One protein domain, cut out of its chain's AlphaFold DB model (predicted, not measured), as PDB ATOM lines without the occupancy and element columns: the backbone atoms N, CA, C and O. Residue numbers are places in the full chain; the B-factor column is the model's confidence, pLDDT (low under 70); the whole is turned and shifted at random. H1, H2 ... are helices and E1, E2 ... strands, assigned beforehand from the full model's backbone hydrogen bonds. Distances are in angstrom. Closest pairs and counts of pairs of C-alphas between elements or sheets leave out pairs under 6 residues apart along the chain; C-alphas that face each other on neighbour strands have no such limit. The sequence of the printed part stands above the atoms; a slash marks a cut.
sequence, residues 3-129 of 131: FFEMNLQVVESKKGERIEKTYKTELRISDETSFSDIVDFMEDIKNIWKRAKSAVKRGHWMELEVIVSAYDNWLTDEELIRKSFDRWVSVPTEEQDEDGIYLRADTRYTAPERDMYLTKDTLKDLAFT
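This is residues 3 to 129 of the 131 residues of an uncharacterized protein of Lachnospiraceae bacterium 3_1_46FAA (UniProt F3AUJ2). A long, twisted sheet of six strands is curled like part of a barrel, and the long helix H1 covers one face over E2, E1 and E3. The short H2 packs on the same face by E6, making two layers. The 127 printed residues include E1 E2 H1 E3 E4 E5 E6 H2 along the chain; the sheet's order is E2 E1 E3 E4 E5 E6, all antiparallel. The class is mixed; the whole is compact, with a radius of gyration of the C-alphas of 16.0 A, but elongated, spanning 54 by 33 by 27 A.

E1, residues 3 to 14, and E2, residues 17 to 29, form a hairpin, with N 8 and O 23 2.8 A apart. H1, residues 35 to 57, is on the sheet at a height of 8.4 A, along the strands, only just, at 29 degrees to E2 on the local plane; their closest C-alphas, Thr 25 and Asp 44, are 6.3 A apart. E3, residues 61 to 72, neighbours E1, with N 7 and O 65 2.9 A apart. E2, H1 and E3 form a split strand-helix-strand unit, two strands running the same way with E1 between, its crossover right-handed. E3, E4, residues 81 to 90, E5, residues 101 to 105, and E6, residues 116 to 118, form a meander of successive hairpins, with N 68 and O 86 2.9 A apart, N 104 and O 89 2.8 A, and N 101 and O 118 2.8 A. H2, residues 122 to 129, touches H1's residues 42 to 49 alone, about perpendicular at 75 degrees, with C-alphas 46 and 122 closest at 6.5 A. Every O i to N i+4 pair is within hydrogen-bond range in H1, 3 of 4 in H2.

E1 begins at C-alpha 3 (274.936, 273.349, 209.365) and spans 35.3 A; E2 spans 39.7 A, H1 33.3 A, E3 37.1 A and E4 28.0 A. H2 ends at C-alpha 129 (274.454, 280.738, 219.193).

The farthest C-alphas, Lys 15 and Asp 77, are 54.8 A apart. The printed part has no cut and no long link; pLDDT is under 70 at residues 128 to 129.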
ATOM      1  N   PHE A   3     276.096 274.222 209.435       91.81
ATOM      2  CA  PHE A   3     274.936 273.349 209.365       91.81
ATOM      3  C   PHE A   3     274.063 273.560 210.594       91.81
ATOM      4  O   PHE A   3     274.568 273.587 211.719       91.81
ATOM      5  N   PHE A   4     272.768 273.706 210.355       93.50
ATOM      6  CA  PHE A   4     271.736 273.862 211.364       93.50
ATOM      7  C   PHE A   4     270.693 272.786 211.184       93.50
ATOM      8  O   PHE A   4     270.264 272.529 210.062       93.50
ATOM      9  N   GLU A   5     270.234 272.229 212.290       96.00
ATOM     10  CA  GLU A   5     269.153 271.260 212.305       96.00
ATOM     11  C   GLU A   5     268.269 271.498 213.524       96.00
ATOM     12  O   GLU A   5     268.755 271.786 214.621       96.00
ATOM     13  N   MET A   6     266.960 271.402 213.313       97.06
ATOM     14  CA  MET A   6     265.954 271.482 214.362       97.06
ATOM     15  C   MET A   6     264.977 270.322 214.191       97.06
ATOM     16  O   MET A   6     264.304 270.210 213.163       97.06
ATOM     17  N   ASN A   7     264.897 269.479 215.218       97.94
ATOM     18  CA  ASN A   7     264.112 268.252 215.232       97.94
ATOM     19  C   ASN A   7     263.109 268.299 216.372       97.94
ATOM     20  O   ASN A   7     263.482 268.484 217.520       97.94
ATOM     21  N   LEU A   8     261.835 268.096 216.072       98.50
ATOM     22  CA  LEU A   8     260.778 267.991 217.065       98.50
ATOM     23  C   LEU A   8     260.103 266.633 216.949       98.50
ATOM     24  O   LEU A   8     259.510 266.322 215.916       98.50
ATOM     25  N   GLN A   9     260.096 265.887 218.042       98.38
ATOM     26  CA  GLN A   9     259.262 264.711 218.227       98.38
ATOM     27  C   GLN A   9     258.105 265.066 219.163       98.38
ATOM     28  O   GLN A   9     258.302 265.706 220.193       98.38
ATOM     29  N   VAL A  10     256.882 264.672 218.809       97.50
ATOM     30  CA  VAL A  10     255.688 264.839 219.650       97.50
ATOM     31  C   VAL A  10     254.947 263.516 219.726       97.50
ATOM     32  O   VAL A  10     254.668 262.891 218.702       97.50
ATOM     33  N   VAL A  11     254.577 263.124 220.941       96.38
ATOM     34  CA  VAL A  11     253.760 261.943 221.204       96.38
ATOM     35  C   VAL A  11     252.431 262.389 221.803       96.38
ATOM     36  O   VAL A  11     252.359 262.937 222.903       96.38
ATOM     37  N   GLU A  12     251.357 262.134 221.065       92.88
ATOM     38  CA  GLU A  12     249.983 262.463 221.433       92.88
ATOM     39  C   GLU A  12     249.223 261.178 221.797       92.88
ATOM     40  O   GLU A  12     249.431 260.130 221.186       92.88
ATOM     41  N   SER A  13     248.291 261.259 222.750       87.12
ATOM     42  CA  SER A  13     247.295 260.203 222.972       87.12
ATOM     43  C   SER A  13     245.955 260.654 222.402       87.12
ATOM     44  O   SER A  13     245.395 261.665 222.830       87.12
ATOM     45  N   LYS A  14     245.433 259.928 221.412       84.12
ATOM     46  CA  LYS A  14     244.167 260.251 220.746       84.12
ATOM     47  C   LYS A  14     243.286 259.013 220.707       84.12
ATOM     48  O   LYS A  14     243.638 258.021 220.089       84.12
ATOM     49  N   LYS A  15     242.117 259.080 221.356       85.75
ATOM     50  CA  LYS A  15     241.160 257.956 221.451       85.75
ATOM     51  C   LYS A  15     241.786 256.649 221.984       85.75
ATOM     52  O   LYS A  15     241.354 255.568 221.607       85.75
ATOM     53  N   GLY A  16     242.786 256.755 222.863       83.31
ATOM     54  CA  GLY A  16     243.504 255.604 223.421       83.31
ATOM     55  C   GLY A  16     244.677 255.104 222.569       83.31
ATOM     56  O   GLY A  16     245.400 254.222 223.018       83.31
ATOM     57  N   GLU A  17     244.908 255.681 221.389       89.38
ATOM     58  CA  GLU A  17     246.059 255.364 220.541       89.38
ATOM     59  C   GLU A  17     247.196 256.365 220.757       89.38
ATOM     60  O   GLU A  17     246.975 257.578 220.833       89.38
ATOM     61  N   ARG A  18     248.427 255.849 220.824       92.88
ATOM     62  CA  ARG A  18     249.652 256.652 220.834       92.88
ATOM     63  C   ARG A  18     250.004 257.028 219.395       92.88
ATOM     64  O   ARG A  18     250.287 256.150 218.586       92.88
ATOM     65  N   ILE A  19     250.006 258.321 219.091       95.06
ATOM     66  CA  ILE A  19     250.388 258.866 217.787       95.06
ATOM     67  C   ILE A  19     251.702 259.614 217.950       95.06
ATOM     68  O   ILE A  19     251.789 260.555 218.735       95.06
ATOM     69  N   GLU A  20     252.701 259.222 217.174       96.06
ATOM     70  CA  GLU A  20     254.006 259.871 217.144       96.06
ATOM     71  C   GLU A  20     254.161 260.685 215.861       96.06
ATOM     72  O   GLU A  20     253.795 260.232 214.774       96.06
ATOM     73  N   LYS A  21     254.661 261.914 215.990       96.50
ATOM     74  CA  LYS A  21     254.926 262.810 214.864       96.50
ATOM     75  C   LYS A  21     256.312 263.406 215.010       96.50
ATOM     76  O   LYS A  21     256.647 263.918 216.076       96.50
ATOM     77  N   THR A  22     257.042 263.417 213.905       97.12
ATOM     78  CA  THR A  22     258.360 264.041 213.820       97.12
ATOM     79  C   THR A  22     258.319 265.170 212.804       97.12
ATOM     80  O   THR A  22     257.746 265.029 211.723       97.12
ATOM     81  N   TYR A  23     258.923 266.294 213.165       97.62
ATOM     82  CA  TYR A  23     259.119 267.455 212.312       97.62
ATOM     83  C   TYR A  23     260.605 267.774 212.302       97.62
ATOM     84  O   TYR A  23     261.212 267.864 213.364       97.62
ATOM     85  N   LYS A  24     261.180 267.936 211.117       97.56
ATOM     86  CA  LYS A  24     262.600 268.226 210.940       97.56
ATOM     87  C   LYS A  24     262.758 269.333 209.913       97.56
ATOM     88  O   LYS A  24     262.046 269.339 208.911       97.56
ATOM     89  N   THR A  25     263.697 270.231 210.163       96.44
ATOM     90  CA  THR A  25     264.201 271.185 209.175       96.44
ATOM     91  C   THR A  25     265.705 271.339 209.347       96.44
ATOM     92  O   THR A  25     266.229 271.212 210.457       96.44
ATOM     93  N   GLU A  26     266.404 271.573 208.243       95.56
ATOM     94  CA  GLU A  26     267.847 271.769 208.229       95.56
ATOM     95  C   GLU A  26     268.237 272.868 207.245       95.56
ATOM     96  O   GLU A  26     267.603 273.040 206.205       95.56
ATOM     97  N   LEU A  27     269.298 273.602 207.570       93.31
ATOM     98  CA  LEU A  27     269.890 274.598 206.687       93.31
ATOM     99  C   LEU A  27     271.395 274.406 206.643       93.31
ATOM    100  O   LEU A  27     272.086 274.417 207.666       93.31
ATOM    101  N   ARG A  28     271.910 274.284 205.423       91.56
ATOM    102  CA  ARG A  28     273.343 274.298 205.147       91.56
ATOM    103  C   ARG A  28     273.670 275.673 204.603       91.56
ATOM    104  O   ARG A  28     273.170 276.034 203.546       91.56
ATOM    105  N   ILE A  29     274.465 276.434 205.347       89.19
ATOM    106  CA  ILE A  29     274.963 277.745 204.940       89.19
ATOM    107  C   ILE A  29     276.357 277.568 204.349       89.19
ATOM    108  O   ILE A  29     277.320 277.187 205.035       89.19
ATOM    109  N   SER A  30     276.450 277.862 203.066       87.06
ATOM    110  CA  SER A  30     277.655 277.863 202.266       87.06
ATOM    111  C   SER A  30     277.543 278.869 201.119       87.06
ATOM    112  O   SER A  30     276.546 279.583 201.013       87.06
ATOM    113  N   ASP A  31     278.562 278.931 200.262       83.75
ATOM    114  CA  ASP A  31     278.595 279.854 199.122       83.75
ATOM    115  C   ASP A  31     277.505 279.561 198.072       83.75
ATOM    116  O   ASP A  31     277.193 280.417 197.247       83.75
ATOM    117  N   GLU A  32     276.902 278.370 198.115       85.44
ATOM    118  CA  GLU A  32     275.836 277.941 197.200       85.44
ATOM    119  C   GLU A  32     274.426 278.125 197.784       85.44
ATOM    120  O   GLU A  32     273.437 277.912 197.084       85.44
ATOM    121  N   THR A  33     274.306 278.519 199.055       88.56
ATOM    122  CA  THR A  33     273.005 278.674 199.717       88.56
ATOM    123  C   THR A  33     272.235 279.840 199.117       88.56
ATOM    124  O   THR A  33     272.686 280.988 199.143       88.56
ATOM    125  N   SER A  34     271.031 279.566 198.621       92.06
ATOM    126  CA  SER A  34     270.172 280.611 198.085       92.06
ATOM    127  C   SER A  34     269.426 281.344 199.202       92.06
ATOM    128  O   SER A  34     269.183 280.820 200.290       92.06
ATOM    129  N   PHE A  35     268.993 282.575 198.918       88.62
ATOM    130  CA  PHE A  35     268.121 283.305 199.838       88.62
ATOM    131  C   PHE A  35     266.783 282.580 200.067       88.62
ATOM    132  O   PHE A  35     266.226 282.676 201.157       88.62
ATOM    133  N   SER A  36     266.288 281.831 199.071       92.44
ATOM    134  CA  SER A  36     265.059 281.039 199.208       92.44
ATOM    135  C   SER A  36     265.216 279.959 200.272       92.44
ATOM    136  O   SER A  36     264.362 279.859 201.143       92.44
ATOM    137  N   ASP A  37     266.343 279.240 200.274       91.44
ATOM    138  CA  ASP A  37     266.611 278.183 201.261       91.44
ATOM    139  C   ASP A  37     266.600 278.739 202.692       91.44
ATOM    140  O   ASP A  37     266.093 278.113 203.623       91.44
ATOM    141  N   ILE A  38     267.128 279.956 202.872       89.88
ATOM    142  CA  ILE A  38     267.123 280.650 204.165       89.88
ATOM    143  C   ILE A  38     265.690 281.006 204.579       89.88
ATOM    144  O   ILE A  38     265.330 280.825 205.742       89.88
ATOM    145  N   VAL A  39     264.871 281.514 203.653       90.62
ATOM    146  CA  VAL A  39     263.470 281.875 203.926       90.62
ATOM    147  C   VAL A  39     262.639 280.639 204.270       90.62
ATOM    148  O   VAL A  39     261.932 280.665 205.278       90.62
ATOM    149  N   ASP A  40     262.771 279.555 203.510       93.44
ATOM    150  CA  ASP A  40     262.043 278.305 203.747       93.44
ATOM    151  C   ASP A  40     262.403 277.725 205.122       93.44
ATOM    152  O   ASP A  40     261.526 277.450 205.947       93.44
ATOM    153  N   PHE A  41     263.699 277.678 205.446       93.38
ATOM    154  CA  PHE A  41     264.166 277.281 206.773       93.38
ATOM    155  C   PHE A  41     263.588 278.168 207.884       93.38
ATOM    156  O   PHE A  41     263.158 277.674 208.927       93.38
ATOM    157  N   MET A  42     263.539 279.489 207.676       91.69
ATOM    158  CA  MET A  42     262.964 280.430 208.642       91.69
ATOM    159  C   MET A  42     261.473 280.188 208.903       91.69
ATOM    160  O   MET A  42     261.001 280.393 210.028       91.69
ATOM    161  N   GLU A  43     260.707 279.809 207.885       94.12
ATOM    162  CA  GLU A  43     259.296 279.458 208.041       94.12
ATOM    163  C   GLU A  43     259.134 278.124 208.774       94.12
ATOM    164  O   GLU A  43     258.310 278.016 209.692       94.12
ATOM    165  N   ASP A  44     259.974 277.146 208.451       95.88
ATOM    166  CA  ASP A  44     259.960 275.830 209.072       95.88
ATOM    167  C   ASP A  44     260.303 275.872 210.559       95.88
ATOM    168  O   ASP A  44     259.544 275.323 211.364       95.88
ATOM    169  N   ILE A  45     261.365 276.575 210.974       95.06
ATOM    170  CA  ILE A  45     261.711 276.686 212.404       95.06
ATOM    171  C   ILE A  45     260.578 277.345 213.202       95.06
ATOM    172  O   ILE A  45     260.262 276.917 214.314       95.06
ATOM    173  N   LYS A  46     259.885 278.335 212.619       94.38
ATOM    174  CA  LYS A  46     258.713 278.970 213.243       94.38
ATOM    175  C   LYS A  46     257.557 277.983 213.365       94.38
ATOM    176  O   LYS A  46     256.845 277.982 214.373       94.38
ATOM    177  N   ASN A  47     257.338 277.156 212.347       96.38
ATOM    178  CA  ASN A  47     256.298 276.133 212.360       96.38
ATOM    179  C   ASN A  47     256.595 275.037 213.389       96.38
ATOM    180  O   ASN A  47     255.689 274.639 214.126       96.38
ATOM    181  N   ILE A  48     257.849 274.594 213.492       97.38
ATOM    182  CA  ILE A  48     258.302 273.640 214.507       97.38
ATOM    183  C   ILE A  48     258.110 274.228 215.906       97.38
ATOM    184  O   ILE A  48     257.462 273.594 216.739       97.38
ATOM    185  N   TRP A  49     258.556 275.462 216.155       96.81
ATOM    186  CA  TRP A  49     258.361 276.127 217.447       96.81
ATOM    187  C   TRP A  49     256.877 276.226 217.836       96.81
ATOM    188  O   TRP A  49     256.494 275.876 218.953       96.81
ATOM    189  N   LYS A  50     255.992 276.608 216.902       96.75
ATOM    190  CA  LYS A  50     254.536 276.647 217.152       96.75
ATOM    191  C   LYS A  50     253.979 275.277 217.547       96.75
ATOM    192  O   LYS A  50     253.125 275.192 218.432       96.75
ATOM    193  N   ARG A  51     254.442 274.203 216.899       96.81
ATOM    194  CA  ARG A  51     254.029 272.823 217.207       96.81
ATOM    195  C   ARG A  51     254.544 272.379 218.572       96.81
ATOM    196  O   ARG A  51     253.755 271.847 219.347       96.81
ATOM    197  N   ALA A  52     255.801 272.680 218.889       96.81
ATOM    198  CA  ALA A  52     256.403 272.454 220.199       96.81
ATOM    199  C   ALA A  52     255.587 273.142 221.308       96.81
ATOM    200  O   ALA A  52     255.111 272.480 222.227       96.81
ATOM    201  N   LYS A  53     255.295 274.443 221.168       96.50
ATOM    202  CA  LYS A  53     254.447 275.177 222.126       96.50
ATOM    203  C   LYS A  53     253.035 274.614 222.226       96.50
ATOM    204  O   LYS A  53     252.466 274.583 223.313       96.50
ATOM    205  N   SER A  54     252.448 274.171 221.114       95.69
ATOM    206  CA  SER A  54     251.141 273.511 221.143       95.69
ATOM    207  C   SER A  54     251.184 272.183 221.903       95.69
ATOM    208  O   SER A  54     250.205 271.858 222.569       95.69
ATOM    209  N   ALA A  55     252.268 271.411 221.794       95.25
ATOM    210  CA  ALA A  55     252.447 270.174 222.550       95.25
ATOM    211  C   ALA A  55     252.564 270.466 224.052       95.25
ATOM    212  O   ALA A  55     251.817 269.876 224.832       95.25
ATOM    213  N   VAL A  56     253.381 271.459 224.428       95.62
ATOM    214  CA  VAL A  56     253.522 271.941 225.815       95.62
ATOM    215  C   VAL A  56     252.176 272.345 226.406       95.62
ATOM    216  O   VAL A  56     251.750 271.788 227.412       95.62
ATOM    217  N   LYS A  57     251.429 273.221 225.725       94.81
ATOM    218  CA  LYS A  57     250.108 273.684 226.190       94.81
ATOM    219  C   LYS A  57     249.082 272.564 226.371       94.81
ATOM    220  O   LYS A  57     248.112 272.734 227.100       94.81
ATOM    221  N   ARG A  58     249.250 271.442 225.671       93.25
ATOM    222  CA  ARG A  58     248.351 270.281 225.741       93.25
ATOM    223  C   ARG A  58     248.874 269.174 226.657       93.25
ATOM    224  O   ARG A  58     248.233 268.128 226.738       93.25
ATOM    225  N   GLY A  59     250.025 269.377 227.302       93.25
ATOM    226  CA  GLY A  59     250.683 268.361 228.123       93.25
ATOM    227  C   GLY A  59     251.066 267.109 227.332       93.25
ATOM    228  O   GLY A  59     251.043 266.006 227.870       93.25
ATOM    229  N   HIS A  60     251.329 267.241 226.029       94.94
ATOM    230  CA  HIS A  60     251.823 266.133 225.214       94.94
ATOM    231  C   HIS A  60     253.323 265.973 225.434       94.94
ATOM    232  O   HIS A  60     254.045 266.965 225.547       94.94
ATOM    233  N   TRP A  61     253.801 264.729 225.461       95.94
ATOM    234  CA  TRP A  61     255.240 264.499 225.493       95.94
ATOM    235  C   TRP A  61     255.855 265.070 224.214       95.94
ATOM    236  O   TRP A  61     255.327 264.858 223.115       95.94
ATOM    237  N   MET A  62     256.940 265.817 224.366       96.81
ATOM    238  CA  MET A  62     257.702 266.360 223.253       96.81
ATOM    239  C   MET A  62     259.191 266.355 223.574       96.81
ATOM    240  O   MET A  62     259.582 266.487 224.730       96.81
ATOM    241  N   GLU A  63     259.996 266.227 222.528       98.25
ATOM    242  CA  GLU A  63     261.432 266.459 222.573       98.25
ATOM    243  C   GLU A  63     261.794 267.347 221.385       98.25
ATOM    244  O   GLU A  63     261.543 266.995 220.231       98.25
ATOM    245  N   LEU A  64     262.323 268.531 221.676       98.25
ATOM    246  CA  LEU A  64     262.874 269.439 220.686       98.25
ATOM    247  C   LEU A  64     264.394 269.429 220.799       98.25
ATOM    248  O   LEU A  64     264.948 269.740 221.848       98.25
ATOM    249  N   GLU A  65     265.061 269.129 219.701       98.19
ATOM    250  CA  GLU A  65     266.506 269.116 219.575       98.19
ATOM    251  C   GLU A  65     266.948 270.192 218.580       98.19
ATOM    252  O   GLU A  65     266.334 270.389 217.529       98.19
ATOM    253  N   VAL A  66     268.033 270.883 218.923       96.94
ATOM    254  CA  VAL A  66     268.727 271.828 218.046       96.94
ATOM    255  C   VAL A  66     270.180 271.399 217.937       96.94
ATOM    256  O   VAL A  66     270.842 271.177 218.953       96.94
ATOM    257  N   ILE A  67     270.684 271.310 216.710       95.88
ATOM    258  CA  ILE A  67     272.080 270.998 216.413       95.88
ATOM    259  C   ILE A  67     272.655 272.108 215.541       95.88
ATOM    260  O   ILE A  67     272.062 272.509 214.537       95.88
ATOM    261  N   VAL A  68     273.845 272.578 215.905       94.06
ATOM    262  CA  VAL A  68     274.637 273.515 215.107       94.06
ATOM    263  C   VAL A  68     276.030 272.936 214.930       94.06
ATOM    264  O   VAL A  68     276.671 272.512 215.887       94.06
ATOM    265  N   SER A  69     276.533 272.913 213.702       93.50
ATOM    266  CA  SER A  69     277.895 272.450 213.430       93.50
ATOM    267  C   SER A  69     278.588 273.278 212.360       93.50
ATOM    268  O   SER A  69     277.948 273.871 211.492       93.50
ATOM    269  N   ALA A  70     279.913 273.346 212.442       91.88
ATOM    270  CA  ALA A  70     280.752 274.052 211.482       91.88
ATOM    271  C   ALA A  70     281.821 273.112 210.928       91.88
ATOM    272  O   ALA A  70     282.427 272.338 211.673       91.88
ATOM    273  N   TYR A  71     282.054 273.207 209.622       90.25
ATOM    274  CA  TYR A  71     283.010 272.385 208.891       90.25
ATOM    275  C   TYR A  71     283.904 273.243 207.991       90.25
ATOM    276  O   TYR A  71     283.403 274.130 207.283       90.25
ATOM    277  N   ASP A  72     285.192 272.915 207.978       89.12
ATOM    278  CA  ASP A  72     286.187 273.364 206.999       89.12
ATOM    279  C   ASP A  72     286.304 272.348 205.857       89.12
ATOM    280  O   ASP A  72     285.831 271.216 205.977       89.12
ATOM    281  N   ASN A  73     286.954 272.751 204.761       87.19
ATOM    282  CA  ASN A  73     287.308 271.881 203.633       87.19
ATOM    283  C   ASN A  73     286.118 271.236 202.899       87.19
ATOM    284  O   ASN A  73     286.259 270.251 202.187       87.19
ATOM    285  N   TRP A  74     284.921 271.813 203.033       82.12
ATOM    286  CA  TRP A  74     283.693 271.211 202.497       82.12
ATOM    287  C   TRP A  74     283.552 271.279 200.961       82.12
ATOM    288  O   TRP A  74     282.778 270.510 200.403       82.12
ATOM    289  N   LEU A  75     284.293 272.176 200.294       80.00
ATOM    290  CA  LEU A  75     284.365 272.324 198.824       80.00
ATOM    291  C   LEU A  75     285.753 272.000 198.260       80.00
ATOM    292  O   LEU A  75     286.091 272.402 197.149       80.00
ATOM    293  N   THR A  76     286.593 271.338 199.044       83.81
ATOM    294  CA  THR A  76     287.966 271.023 198.647       83.81
ATOM    295  C   THR A  76     288.145 269.519 198.539       83.81
ATOM    296  O   THR A  76     287.406 268.769 199.166       83.81
ATOM    297  N   ASP A  77     289.182 269.088 197.826       85.75
ATOM    298  CA  ASP A  77     289.584 267.674 197.775       85.75
ATOM    299  C   ASP A  77     290.273 267.194 199.072       85.75
ATOM    300  O   ASP A  77     290.671 266.035 199.186       85.75
ATOM    301  N   GLU A  78     290.449 268.087 200.052       87.50
ATOM    302  CA  GLU A  78     290.990 267.769 201.372       87.50
ATOM    303  C   GLU A  78     289.951 267.089 202.279       87.50
ATOM    304  O   GLU A  78     288.744 267.138 202.046       87.50
ATOM    305  N   GLU A  79     290.419 266.470 203.365       87.94
ATOM    306  CA  GLU A  79     289.538 265.863 204.363       87.94
ATOM    307  C   GLU A  79     288.624 266.915 205.016       87.94
ATOM    308  O   GLU A  79     289.069 268.002 205.395       87.94
ATOM    309  N   LEU A  80     287.340 266.571 205.174       88.19
ATOM    310  CA  LEU A  80     286.344 267.411 205.837       88.19
ATOM    311  C   LEU A  80     286.644 267.506 207.340       88.19
ATOM    312  O   LEU A  80     286.583 266.510 208.061       88.19
ATOM    313  N   ILE A  81     286.882 268.718 207.845       89.25
ATOM    314  CA  ILE A  81     287.235 268.937 209.256       89.25
ATOM    315  C   ILE A  81     286.062 269.578 209.993       89.25
ATOM    316  O   ILE A  81     285.693 270.718 209.716       89.25
ATOM    317  N   ARG A  82     285.506 268.890 210.998       90.56
ATOM    318  CA  ARG A  82     284.489 269.467 211.893       90.56
ATOM    319  C   ARG A  82     285.143 270.375 212.937       90.56
ATOM    320  O   ARG A  82     285.883 269.897 213.792       90.56
ATOM    321  N   LYS A  83     284.842 271.672 212.888       91.44
ATOM    322  CA  LYS A  83     285.370 272.695 213.807       91.44
ATOM    323  C   LYS A  83     284.580 272.813 215.095       91.44
ATOM    324  O   LYS A  83     285.171 272.966 216.157       91.44
ATOM    325  N   SER A  84     283.260 272.744 214.998       90.50
ATOM    326  CA  SER A  84     282.376 272.796 216.156       90.50
ATOM    327  C   SER A  84     281.154 271.917 215.948       90.50
ATOM    328  O   SER A  84     280.746 271.625 214.817       90.50
ATOM    329  N   PHE A  85     280.600 271.466 217.065       93.88
ATOM    330  CA  PHE A  85     279.363 270.713 217.131       93.88
ATOM    331  C   PHE A  85     278.716 271.024 218.474       93.88
ATOM    332  O   PHE A  85     279.224 270.596 219.505       93.88
ATOM    333  N   ASP A  86     277.620 271.766 218.435       94.81
ATOM    334  CA  ASP A  86     276.796 272.073 219.590       94.81
ATOM    335  C   ASP A  86     275.433 271.394 219.417       94.81
ATOM    336  O   ASP A  86     274.855 271.357 218.325       94.81
ATOM    337  N   ARG A  87     274.923 270.846 220.514       96.38
ATOM    338  CA  ARG A  87     273.628 270.180 220.626       96.38
ATOM    339  C   ARG A  87     272.887 270.659 221.871       96.38
ATOM    340  O   ARG A  87     273.465 270.732 222.960       96.38
ATOM    341  N   TRP A  88     271.595 270.909 221.710       97.31
ATOM    342  CA  TRP A  88     270.659 271.221 222.784       97.31
ATOM    343  C   TRP A  88     269.427 270.336 222.677       97.31
ATOM    344  O   TRP A  88     268.974 270.044 221.571       97.31
ATOM    345  N   VAL A  89     268.875 269.939 223.820       97.81
ATOM    346  CA  VAL A  89     267.655 269.126 223.899       97.81
ATOM    347  C   VAL A  89     266.704 269.757 224.906       97.81
ATOM    348  O   VAL A  89     267.131 270.197 225.975       97.81
ATOM    349  N   SER A  90     265.421 269.836 224.572       97.88
ATOM    350  CA  SER A  90     264.397 270.389 225.452       97.88
ATOM    351  C   SER A  90     264.368 269.680 226.800       97.88
ATOM    352  O   SER A  90     264.471 268.455 226.868       97.88
ATOM    353  N   VAL A  91     264.146 270.439 227.870       96.88
ATOM    354  CA  VAL A  91     263.726 269.839 229.147       96.88
ATOM    355  C   VAL A  91     262.330 269.208 229.001       96.88
ATOM    356  O   VAL A  91     261.614 269.559 228.051       96.88
ATOM    357  N   PRO A  92     261.934 268.284 229.898       95.88
ATOM    358  CA  PRO A  92     260.621 267.642 229.856       95.88
ATOM    359  C   PRO A  92     259.469 268.640 229.722       95.88
ATOM    360  O   PRO A  92     259.553 269.758 230.230       95.88
ATOM    361  N   THR A  93     258.383 268.238 229.055       93.06
ATOM    362  CA  THR A  93     257.218 269.098 228.777       93.06
ATOM    363  C   THR A  93     256.699 269.813 230.030       93.06
ATOM    364  O   THR A  93     256.313 270.976 229.965       93.06
ATOM    365  N   GLU A  94     256.685 269.125 231.167       92.06
ATOM    366  CA  GLU A  94     256.234 269.619 232.469       92.06
ATOM    367  C   GLU A  94     257.147 270.685 233.099       92.06
ATOM    368  O   GLU A  94     256.699 271.417 233.978       92.06
ATOM    369  N   GLU A  95     258.400 270.789 232.650       94.81
ATOM    370  CA  GLU A  95     259.363 271.820 233.064       94.81
ATOM    371  C   GLU A  95     259.331 273.053 232.141       94.81
ATOM    372  O   GLU A  95     260.021 274.038 232.401       94.81
ATOM    373  N   GLN A  96     258.550 273.017 231.055       95.50
ATOM    374  CA  GLN A  96     258.439 274.115 230.092       95.50
ATOM    375  C   GLN A  96     257.453 275.191 230.564       95.50
ATOM    376  O   GLN A  96     256.430 274.898 231.184       95.50
ATOM    377  N   ASP A  97     257.717 276.446 230.200       90.50
ATOM    378  CA  ASP A  97     256.821 277.575 230.473       90.50
ATOM    379  C   ASP A  97     255.854 277.871 229.303       90.50
ATOM    380  O   ASP A  97     255.803 277.170 228.285       90.50
ATOM    381  N   GLU A  98     255.050 278.934 229.433       86.38
ATOM    382  CA  GLU A  98     254.103 279.368 228.399       86.38
ATOM    383  C   GLU A  98     254.711 280.271 227.316       86.38
ATOM    384  O   GLU A  98     254.174 280.318 226.201       86.38
ATOM    385  N   ASP A  99     255.895 280.835 227.541       89.44
ATOM    386  CA  ASP A  99     256.489 281.905 226.728       89.44
ATOM    387  C   ASP A  99     257.523 281.403 225.703       89.44
ATOM    388  O   ASP A  99     257.616 281.940 224.593       89.44
ATOM    389  N   GLY A 100     258.226 280.307 225.998       93.19
ATOM    390  CA  GLY A 100     259.284 279.760 225.149       93.19
ATOM    391  C   GLY A 100     259.481 278.254 225.296       93.19
ATOM    392  O   GLY A 100     258.637 277.552 225.850       93.19
ATOM    393  N   ILE A 101     260.549 277.737 224.701       96.31
ATOM    394  CA  ILE A 101     261.001 276.355 224.879       96.31
ATOM    395  C   ILE A 101     262.419 276.414 225.424       96.31
ATOM    396  O   ILE A 101     263.318 276.932 224.761       96.31
ATOM    397  N   TYR A 102     262.614 275.889 226.623       96.81
ATOM    398  CA  TYR A 102     263.916 275.758 227.249       96.81
ATOM    399  C   TYR A 102     264.606 274.483 226.763       96.81
ATOM    400  O   TYR A 102     264.024 273.393 226.816       96.81
ATOM    401  N   LEU A 103     265.852 274.617 226.311       96.62
ATOM    402  CA  LEU A 103     266.715 273.522 225.896       96.62
ATOM    403  C   LEU A 103     267.997 273.523 226.715       96.62
ATOM    404  O   LEU A 103     268.709 274.525 226.798       96.62
ATOM    405  N   ARG A 104     268.310 272.361 227.274       96.31
ATOM    406  CA  ARG A 104     269.540 272.125 228.010       96.31
ATOM    407  C   ARG A 104     270.663 271.769 227.043       96.31
ATOM    408  O   ARG A 104     270.464 270.988 226.109       96.31
ATOM    409  N   ALA A 105     271.840 272.329 227.277       95.94
ATOM    410  CA  ALA A 105     273.063 271.974 226.579       95.94
ATOM    411  C   ALA A 105     273.391 270.487 226.804       95.94
ATOM    412  O   ALA A 105     273.454 270.005 227.939       95.94
ATOM    413  N   ASP A 106     273.627 269.740 225.723       95.75
ATOM    414  CA  ASP A 106     274.192 268.396 225.838       95.75
ATOM    415  C   ASP A 106     275.677 268.519 226.173       95.75
ATOM    416  O   ASP A 106     276.503 268.736 225.292       95.75
ATOM    417  N   THR A 107     276.013 268.361 227.454       93.31
ATOM    418  CA  THR A 107     277.371 268.564 227.997       93.31
ATOM    419  C   THR A 107     278.472 267.692 227.386       93.31
ATOM    420  O   THR A 107     279.652 267.942 227.621       93.31
ATOM    421  N   ARG A 108     278.124 266.692 226.563       93.81
ATOM    422  CA  ARG A 108     279.096 265.950 225.742       93.81
ATOM    423  C   ARG A 108     279.657 266.781 224.587       93.81
ATOM    424  O   ARG A 108     280.715 266.447 224.062       93.81
ATOM    425  N   TYR A 109     278.926 267.813 224.175       91.56
ATOM    426  CA  TYR A 109     279.152 268.578 222.952       91.56
ATOM    427  C   TYR A 109     279.145 270.090 223.191       91.56
ATOM    428  O   TYR A 109     279.951 270.803 222.607       91.56
ATOM    429  N   THR A 110     278.285 270.560 224.091       91.94
ATOM    430  CA  THR A 110     278.011 271.975 224.346       91.94
ATOM    431  C   THR A 110     278.310 272.305 225.801       91.94
ATOM    432  O   THR A 110     277.915 271.562 226.697       91.94
ATOM    433  N   ALA A 111     278.964 273.434 226.073       88.56
ATOM    434  CA  ALA A 111     279.236 273.850 227.447       88.56
ATOM    435  C   ALA A 111     277.928 274.078 228.252       88.56
ATOM    436  O   ALA A 111     276.976 274.638 227.701       88.56
ATOM    437  N   PRO A 112     277.850 273.647 229.529       88.06
ATOM    438  CA  PRO A 112     276.615 273.658 230.328       88.06
ATOM    439  C   PRO A 112     276.032 275.059 230.566       88.06
ATOM    440  O   PRO A 112     274.834 275.205 230.772       88.06
ATOM    441  N   GLU A 113     276.857 276.101 230.530       89.75
ATOM    442  CA  GLU A 113     276.439 277.500 230.638       89.75
ATOM    443  C   GLU A 113     275.737 278.035 229.381       89.75
ATOM    444  O   GLU A 113     275.227 279.155 229.392       89.75
ATOM    445  N   ARG A 114     275.708 277.256 228.293       90.19
ATOM    446  CA  ARG A 114     275.106 277.644 227.013       90.19
ATOM    447  C   ARG A 114     273.679 277.124 226.848       90.19
ATOM    448  O   ARG A 114     273.264 276.931 225.713       90.19
ATOM    449  N   ASP A 115     272.934 276.878 227.923       93.31
ATOM    450  CA  ASP A 115     271.504 276.557 227.825       93.31
ATOM    451  C   ASP A 115     270.756 277.590 226.957       93.31
ATOM    452  O   ASP A 115     271.104 278.772 226.910       93.31
ATOM    453  N   MET A 116     269.737 277.132 226.228       93.12
ATOM    454  CA  MET A 116     269.035 277.924 225.218       93.12
ATOM    455  C   MET A 116     267.572 278.119 225.595       93.12
ATOM    456  O   MET A 116     266.892 277.188 226.016       93.12
ATOM    457  N   TYR A 117     267.060 279.324 225.358       94.69
ATOM    458  CA  TYR A 117     265.641 279.622 225.475       94.69
ATOM    459  C   TYR A 117     265.092 280.114 224.136       94.69
ATOM    460  O   TYR A 117     265.437 281.203 223.678       94.69
ATOM    461  N   LEU A 118     264.252 279.298 223.494       94.69
ATOM    462  CA  LEU A 118     263.636 279.617 222.208       94.69
ATOM    463  C   LEU A 118     262.287 280.299 222.398       94.69
ATOM    464  O   LEU A 118     261.283 279.674 222.759       94.69
ATOM    465  N   THR A 119     262.241 281.578 222.067       94.31
ATOM    466  CA  THR A 119     261.025 282.378 222.014       94.31
ATOM    467  C   THR A 119     260.336 282.238 220.652       94.31
ATOM    468  O   THR A 119     260.795 281.537 219.740       94.31
ATOM    469  N   LYS A 120     259.222 282.959 220.484       90.94
ATOM    470  CA  LYS A 120     258.543 283.121 219.189       90.94
ATOM    471  C   LYS A 120     259.459 283.685 218.091       90.94
ATOM    472  O   LYS A 120     259.182 283.482 216.909       90.94
ATOM    473  N   ASP A 121     260.527 284.387 218.475       91.25
ATOM    474  CA  ASP A 121     261.521 284.980 217.582       91.25
ATOM    475  C   ASP A 121     262.692 284.005 217.360       91.25
ATOM    476  O   ASP A 121     263.859 284.387 217.361       91.25
ATOM    477  N   THR A 122     262.364 282.732 217.114       86.88
ATOM    478  CA  THR A 122     263.277 281.574 217.114       86.88
ATOM    479  C   THR A 122     264.529 281.775 216.258       86.88
ATOM    480  O   THR A 122     265.613 281.357 216.645       86.88
ATOM    481  N   LEU A 123     264.419 282.466 215.118       85.31
ATOM    482  CA  LEU A 123     265.580 282.794 214.284       85.31
ATOM    483  C   LEU A 123     266.620 283.623 215.040       85.31
ATOM    484  O   LEU A 123     267.815 283.365 214.939       85.31
ATOM    485  N   LYS A 124     266.162 284.648 215.762       86.81
ATOM    486  CA  LYS A 124     267.028 285.549 216.515       86.81
ATOM    487  C   LYS A 124     267.721 284.778 217.636       86.81
ATOM    488  O   LYS A 124     268.926 284.929 217.811       86.81
ATOM    489  N   ASP A 125     266.977 283.921 218.326       88.56
ATOM    490  CA  ASP A 125     267.493 283.111 219.430       88.56
ATOM    491  C   ASP A 125     268.549 282.107 218.942       88.56
ATOM    492  O   ASP A 125     269.623 281.996 219.530       88.56
ATOM    493  N   LEU A 126     268.312 281.466 217.790       85.56
ATOM    494  CA  LEU A 126     269.300 280.606 217.134       85.56
ATOM    495  C   LEU A 126     270.519 281.400 216.639       85.56
ATOM    496  O   LEU A 126     271.646 280.921 216.751       85.56
ATOM    497  N   ALA A 127     270.333 282.624 216.139       77.50
ATOM    498  CA  ALA A 127     271.428 283.456 215.642       77.50
ATOM    499  C   ALA A 127     272.428 283.874 216.740       77.50
ATOM    500  O   ALA A 127     273.610 284.060 216.454       77.50
ATOM    501  N   PHE A 128     272.001 283.976 218.003       62.25
ATOM    502  CA  PHE A 128     272.908 284.259 219.125       62.25
ATOM    503  C   PHE A 128     273.813 283.086 219.507       62.25
ATOM    504  O   PHE A 128     274.798 283.288 220.210       62.25
ATOM    505  N   THR A 129     273.547 281.882 219.005       61.41
ATOM    506  CA  THR A 129     274.454 280.738 219.193       61.41
ATOM    507  C   THR A 129     275.621 280.718 218.205       61.41
ATOM    508  O   THR A 129     276.440 279.802 218.232       61.41
TER     509      THR A 129